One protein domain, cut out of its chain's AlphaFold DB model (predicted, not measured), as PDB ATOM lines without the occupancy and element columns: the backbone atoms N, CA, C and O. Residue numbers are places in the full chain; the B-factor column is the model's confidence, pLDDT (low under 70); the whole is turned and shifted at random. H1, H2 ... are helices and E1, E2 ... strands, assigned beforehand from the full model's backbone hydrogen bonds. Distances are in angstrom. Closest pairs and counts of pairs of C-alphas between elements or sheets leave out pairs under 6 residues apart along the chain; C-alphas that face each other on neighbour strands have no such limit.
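Overview. This is residues 4 to 50 of the 51 residues of an uncharacterized protein of Hypoxylon sp. EC38 (UniProt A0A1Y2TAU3). A two-stranded hairpin, E1 and E2, makes one end; from it the long helix H2 leads away, and H3 folds back beside H2, while small H1 precedes the hairpin. The 47 printed residues, class mixed, helices and strands, hold H1, E1, E2, H2, H3 in order, with an antiparallel sheet, E1 - E2. The whole is loose, radius of gyration of the C-alphas 12.2 A, spans 33 by 25 by 16 A.

Arrangement. Begin with H1, residues 4 to 8; its closest C-alphas to E1, residues 12 to 17, are Val 5 and Val 12, 7.1 A. E1 and E2, residues 20 to 25, form an antiparallel hairpin; look at N 13 and O 24, 2.9 A, within hydrogen-bond range. H2, residues 27 to 40, and H3, residues 43 to 49, are close but not clearly touching, Ile 34 and Leu 49 having the closest C-alphas, 6.9 A. Their tilt is shallow, 15 degrees, opposite ways. Every O i to N i+4 pair is within range in H1, 6 of 10 in H2, 0 of 3 in H3, which has 3 of 4 O i to N i+3 pairs.

Along the chain. Find C-alpha 4 at (123.059, -41.317, -12.847), where H1 begins; E1 spans 15.3 A, E2 15.9 A, H2 20.7 A, and H3 ends at C-alpha 49, (117.999, -24.516, -11.001).

Size, cuts and confidence. The printed part has no cut, and no printed residue is under 70.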
ATOM      1  N   LEU A   4     123.932 -42.289 -13.508       93.94
ATOM      2  CA  LEU A   4     123.059 -41.317 -12.847       93.94
ATOM      3  C   LEU A   4     121.898 -41.994 -12.105       93.94
ATOM      4  O   LEU A   4     121.541 -41.578 -11.005       93.94
ATOM      5  N   VAL A   5     121.374 -43.091 -12.657       93.44
ATOM      6  CA  VAL A   5     120.308 -43.886 -12.029       93.44
ATOM      7  C   VAL A   5     120.870 -44.716 -10.874       93.44
ATOM      8  O   VAL A   5     120.303 -44.728  -9.789       93.44
ATOM      9  N   ILE A   6     122.010 -45.382 -11.080       93.88
ATOM     10  CA  ILE A   6     122.581 -46.317 -10.096       93.88
ATOM     11  C   ILE A   6     123.110 -45.581  -8.866       93.88
ATOM     12  O   ILE A   6     122.818 -45.967  -7.738       93.88
ATOM     13  N   ARG A   7     123.933 -44.545  -9.080       95.00
ATOM     14  CA  ARG A   7     124.664 -43.878  -7.995       95.00
ATOM     15  C   ARG A   7     123.864 -42.758  -7.352       95.00
ATOM     16  O   ARG A   7     123.952 -42.575  -6.145       95.00
ATOM     17  N   TYR A   8     123.094 -42.028  -8.153       95.38
ATOM     18  CA  TYR A   8     122.424 -40.804  -7.710       95.38
ATOM     19  C   TYR A   8     120.903 -40.926  -7.684       95.38
ATOM     20  O   TYR A   8     120.238 -39.983  -7.272       95.38
ATOM     21  N   ARG A   9     120.341 -42.071  -8.108       95.12
ATOM     22  CA  ARG A   9     118.888 -42.313  -8.169       95.12
ATOM     23  C   ARG A   9     118.131 -41.246  -8.971       95.12
ATOM     24  O   ARG A   9     116.945 -41.017  -8.746       95.12
ATOM     25  N   LEU A  10     118.812 -40.600  -9.920       96.31
ATOM     26  CA  LEU A  10     118.203 -39.627 -10.815       96.31
ATOM     27  C   LEU A  10     117.484 -40.370 -11.936       96.31
ATOM     28  O   LEU A  10     118.099 -41.160 -12.654       96.31
ATOM     29  N   ASN A  11     116.192 -40.099 -12.102       95.38
ATOM     30  CA  ASN A  11     115.433 -40.612 -13.227       95.38
ATOM     31  C   ASN A  11     115.775 -39.786 -14.470       95.38
ATOM     32  O   ASN A  11     115.563 -38.570 -14.512       95.38
ATOM     33  N   VAL A  12     116.334 -40.456 -15.471       95.44
ATOM     34  CA  VAL A  12     116.827 -39.823 -16.688       95.44
ATOM     35  C   VAL A  12     116.437 -40.639 -17.909       95.44
ATOM     36  O   VAL A  12     116.372 -41.866 -17.866       95.44
ATOM     37  N   THR A  13     116.240 -39.945 -19.020       94.31
ATOM     38  CA  THR A  13     116.058 -40.540 -20.344       94.31
ATOM     39  C   THR A  13     117.010 -39.889 -21.342       94.31
ATOM     40  O   THR A  13     117.602 -38.841 -21.070       94.31
ATOM     41  N   ILE A  14     117.194 -40.523 -22.495       93.81
ATOM     42  CA  ILE A  14     117.956 -39.956 -23.604       93.81
ATOM     43  C   ILE A  14     116.965 -39.236 -24.517       93.81
ATOM     44  O   ILE A  14     116.046 -39.848 -25.054       93.81
ATOM     45  N   GLY A  15     117.157 -37.932 -24.681       91.44
ATOM     46  CA  GLY A  15     116.484 -37.129 -25.693       91.44
ATOM     47  C   GLY A  15     117.373 -36.924 -26.916       91.44
ATOM     48  O   GLY A  15     118.594 -37.091 -26.853       91.44
ATOM     49  N   VAL A  16     116.767 -36.510 -28.025       94.88
ATOM     50  CA  VAL A  16     117.481 -36.057 -29.222       94.88
ATOM     51  C   VAL A  16     117.081 -34.611 -29.480       94.88
ATOM     52  O   VAL A  16     115.900 -34.318 -29.629       94.88
ATOM     53  N   ASP A  17     118.059 -33.708 -29.529       93.00
ATOM     54  CA  ASP A  17     117.858 -32.316 -29.933       93.00
ATOM     55  C   ASP A  17     118.827 -31.966 -31.060       93.00
ATOM     56  O   ASP A  17     120.038 -32.155 -30.926       93.00
ATOM     57  N   ARG A  18     118.296 -31.461 -32.179       94.12
ATOM     58  CA  ARG A  18     119.073 -31.095 -33.381       94.12
ATOM     59  C   ARG A  18     120.033 -32.203 -33.849       94.12
ATOM     60  O   ARG A  18     121.191 -31.942 -34.165       94.12
ATOM     61  N   GLY A  19     119.564 -33.453 -33.829       95.56
ATOM     62  CA  GLY A  19     120.350 -34.631 -34.217       95.56
ATOM     63  C   GLY A  19     121.434 -35.047 -33.214       95.56
ATOM     64  O   GLY A  19     122.210 -35.951 -33.506       95.56
ATOM     65  N   LYS A  20     121.503 -34.416 -32.034       96.19
ATOM     66  CA  LYS A  20     122.459 -34.753 -30.973       96.19
ATOM     67  C   LYS A  20     121.742 -35.358 -29.774       96.19
ATOM     68  O   LYS A  20     120.710 -34.853 -29.334       96.19
ATOM     69  N   TYR A  21     122.328 -36.410 -29.214       95.12
ATOM     70  CA  TYR A  21     121.841 -37.010 -27.979       95.12
ATOM     71  C   TYR A  21     122.036 -36.062 -26.794       95.12
ATOM     72  O   TYR A  21     123.075 -35.412 -26.657       95.12
ATOM     73  N   ARG A  22     121.036 -36.005 -25.916       94.75
ATOM     74  CA  ARG A  22     121.066 -35.269 -24.651       94.75
ATOM     75  C   ARG A  22     120.523 -36.129 -23.525       94.75
ATOM     76  O   ARG A  22     119.608 -36.921 -23.725       94.75
ATOM     77  N   ILE A  23     121.057 -35.928 -22.327       94.50
ATOM     78  CA  ILE A  23     120.480 -36.496 -21.110       94.50
ATOM     79  C   ILE A  23     119.355 -35.567 -20.667       94.50
ATOM     80  O   ILE A  23     119.584 -34.382 -20.426       94.50
ATOM     81  N   TYR A  24     118.148 -36.106 -20.565       94.50
ATOM     82  CA  TYR A  24     116.998 -35.407 -20.018       94.50
ATOM     83  C   TYR A  24     116.710 -35.940 -18.617       94.50
ATOM     84  O   TYR A  24     116.423 -37.125 -18.445       94.50
ATOM     85  N   ILE A  25     116.803 -35.066 -17.613       94.94
ATOM     86  CA  ILE A  25     116.461 -35.388 -16.225       94.94
ATOM     87  C   ILE A  25     114.966 -35.140 -16.046       94.94
ATOM     88  O   ILE A  25     114.473 -34.048 -16.327       94.94
ATOM     89  N   ILE A  26     114.232 -36.159 -15.598       94.75
ATOM     90  CA  ILE A  26     112.784 -36.052 -15.413       94.75
ATOM     91  C   ILE A  26     112.487 -35.032 -14.307       94.75
ATOM     92  O   ILE A  26     113.156 -35.013 -13.275       94.75
ATOM     93  N   LYS A  27     111.441 -34.216 -14.492       94.44
ATOM     94  CA  LYS A  27     111.049 -33.145 -13.557       94.44
ATOM     95  C   LYS A  27     110.928 -33.621 -12.103       94.44
ATOM     96  O   LYS A  27     111.325 -32.900 -11.194       94.44
ATOM     97  N   SER A  28     110.429 -34.837 -11.874       95.62
ATOM     98  CA  SER A  28     110.305 -35.425 -10.531       95.62
ATOM     99  C   SER A  28     111.649 -35.656  -9.826       95.62
ATOM    100  O   SER A  28     111.681 -35.729  -8.604       95.62
ATOM    101  N   SER A  29     112.763 -35.725 -10.560       96.06
ATOM    102  CA  SER A  29     114.116 -35.826 -10.001       96.06
ATOM    103  C   SER A  29     114.779 -34.471  -9.735       96.06
ATOM    104  O   SER A  29     115.867 -34.454  -9.164       96.06
ATOM    105  N   MET A  30     114.150 -33.343 -10.089       95.94
ATOM    106  CA  MET A  30     114.727 -32.008  -9.868       95.94
ATOM    107  C   MET A  30     115.005 -31.689  -8.391       95.94
ATOM    108  O   MET A  30     116.106 -31.218  -8.122       95.94
ATOM    109  N   PRO A  31     114.117 -31.980  -7.416       96.69
ATOM    110  CA  PRO A  31     114.422 -31.720  -6.004       96.69
ATOM    111  C   PRO A  31     115.670 -32.469  -5.517       96.69
ATOM    112  O   PRO A  31     116.522 -31.899  -4.840       96.69
ATOM    113  N   LEU A  32     115.816 -33.735  -5.927       97.69
ATOM    114  CA  LEU A  32     116.988 -34.547  -5.607       97.69
ATOM    115  C   LEU A  32     118.246 -33.983  -6.274       97.69
ATOM    116  O   LEU A  32     119.267 -33.828  -5.611       97.69
ATOM    117  N   LEU A  33     118.162 -33.616  -7.556       96.62
ATOM    118  CA  LEU A  33     119.269 -32.984  -8.267       96.62
ATOM    119  C   LEU A  33     119.731 -31.708  -7.553       96.62
ATOM    120  O   LEU A  33     120.922 -31.572  -7.292       96.62
ATOM    121  N   ILE A  34     118.796 -30.818  -7.202       97.50
ATOM    122  CA  ILE A  34     119.072 -29.563  -6.491       97.50
ATOM    123  C   ILE A  34     119.800 -29.851  -5.175       97.50
ATOM    124  O   ILE A  34     120.862 -29.280  -4.952       97.50
ATOM    125  N   SER A  35     119.321 -30.802  -4.362       97.50
ATOM    126  CA  SER A  35     119.986 -31.159  -3.096       97.50
ATOM    127  C   SER A  35     121.426 -31.663  -3.263       97.50
ATOM    128  O   SER A  35     122.247 -31.471  -2.370       97.50
ATOM    129  N   ILE A  36     121.747 -32.283  -4.405       97.19
ATOM    130  CA  ILE A  36     123.089 -32.798  -4.701       97.19
ATOM    131  C   ILE A  36     124.013 -31.669  -5.163       97.19
ATOM    132  O   ILE A  36     125.168 -31.627  -4.751       97.19
ATOM    133  N   VAL A  37     123.540 -30.778  -6.043       97.19
ATOM    134  CA  VAL A  37     124.413 -29.801  -6.721       97.19
ATOM    135  C   VAL A  37     124.471 -28.443  -6.031       97.19
ATOM    136  O   VAL A  37     125.519 -27.802  -6.066       97.19
ATOM    137  N   GLN A  38     123.384 -28.002  -5.391       97.50
ATOM    138  CA  GLN A  38     123.271 -26.666  -4.801       97.50
ATOM    139  C   GLN A  38     124.405 -26.334  -3.814       97.50
ATOM    140  O   GLN A  38     124.934 -25.227  -3.921       97.50
ATOM    141  N   PRO A  39     124.854 -27.244  -2.919       97.62
ATOM    142  CA  PRO A  39     125.947 -26.948  -1.985       97.62
ATOM    143  C   PRO A  39     127.287 -26.610  -2.657       97.62
ATOM    144  O   PRO A  39     128.162 -26.031  -2.022       97.62
ATOM    145  N   PHE A  40     127.454 -26.969  -3.933       98.06
ATOM    146  CA  PHE A  40     128.683 -26.773  -4.702       98.06
ATOM    147  C   PHE A  40     128.542 -25.695  -5.787       98.06
ATOM    148  O   PHE A  40     129.472 -25.461  -6.557       98.06
ATOM    149  N   MET A  41     127.376 -25.050  -5.881       97.75
ATOM    150  CA  MET A  41     127.106 -23.994  -6.853       97.75
ATOM    151  C   MET A  41     127.307 -22.613  -6.233       97.75
ATOM    152  O   MET A  41     126.928 -22.360  -5.093       97.75
ATOM    153  N   VAL A  42     127.850 -21.681  -7.019       97.88
ATOM    154  CA  VAL A  42     127.871 -20.265  -6.631       97.88
ATOM    155  C   VAL A  42     126.440 -19.696  -6.641       97.88
ATOM    156  O   VAL A  42     125.692 -19.993  -7.580       97.88
ATOM    157  N   PRO A  43     126.040 -18.856  -5.663       96.62
ATOM    158  CA  PRO A  43     124.665 -18.349  -5.563       96.62
ATOM    159  C   PRO A  43     124.156 -17.636  -6.822       96.62
ATOM    160  O   PRO A  43     122.993 -17.772  -7.190       96.62
ATOM    161  N   SER A  44     125.037 -16.946  -7.553       97.62
ATOM    162  CA  SER A  44     124.699 -16.280  -8.821       97.62
ATOM    163  C   SER A  44     124.271 -17.235  -9.945       97.62
ATOM    164  O   SER A  44     123.801 -16.777 -10.982       97.62
ATOM    165  N   MET A  45     124.413 -18.551  -9.764       97.94
ATOM    166  CA  MET A  45     124.026 -19.582 -10.735       97.94
ATOM    167  C   MET A  45     122.730 -20.313 -10.368       97.94
ATOM    168  O   MET A  45     122.297 -21.188 -11.120       97.94
ATOM    169  N   PHE A  46     122.090 -19.955  -9.251       97.06
ATOM    170  CA  PHE A  46     120.863 -20.602  -8.778       97.06
ATOM    171  C   PHE A  46     119.683 -20.452  -9.747       97.06
ATOM    172  O   PHE A  46     118.917 -21.402  -9.906       97.06
ATOM    173  N   TYR A  47     119.653 -19.384 -10.552       96.94
ATOM    174  CA  TYR A  47     118.651 -19.209 -11.610       96.94
ATOM    175  C   TYR A  47     118.596 -20.390 -12.603       96.94
ATOM    176  O   TYR A  47     117.547 -20.660 -13.183       96.94
ATOM    177  N   LYS A  48     119.700 -21.137 -12.797       96.38
ATOM    178  CA  LYS A  48     119.723 -22.340 -13.655       96.38
ATOM    179  C   LYS A  48     118.993 -23.537 -13.047       96.38
ATOM    180  O   LYS A  48     118.636 -24.458 -13.778       96.38
ATOM    181  N   LEU A  49     118.799 -23.537 -11.731       94.81
ATOM    182  CA  LEU A  49     117.999 -24.516 -11.001       94.81
ATOM    183  C   LEU A  49     116.522 -24.098 -10.900       94.81
ATOM    184  O   LEU A  49     115.701 -24.902 -10.464       94.81
ATOM    185  N   GLY A  50     116.178 -22.877 -11.330       91.94
ATOM    186  CA  GLY A  50     114.832 -22.314 -11.203       91.94
ATOM    187  C   GLY A  50     114.499 -21.830  -9.789       91.94
ATOM    188  O   GLY A  50     113.318 -21.796  -9.445       91.94
TER     189      GLY A  50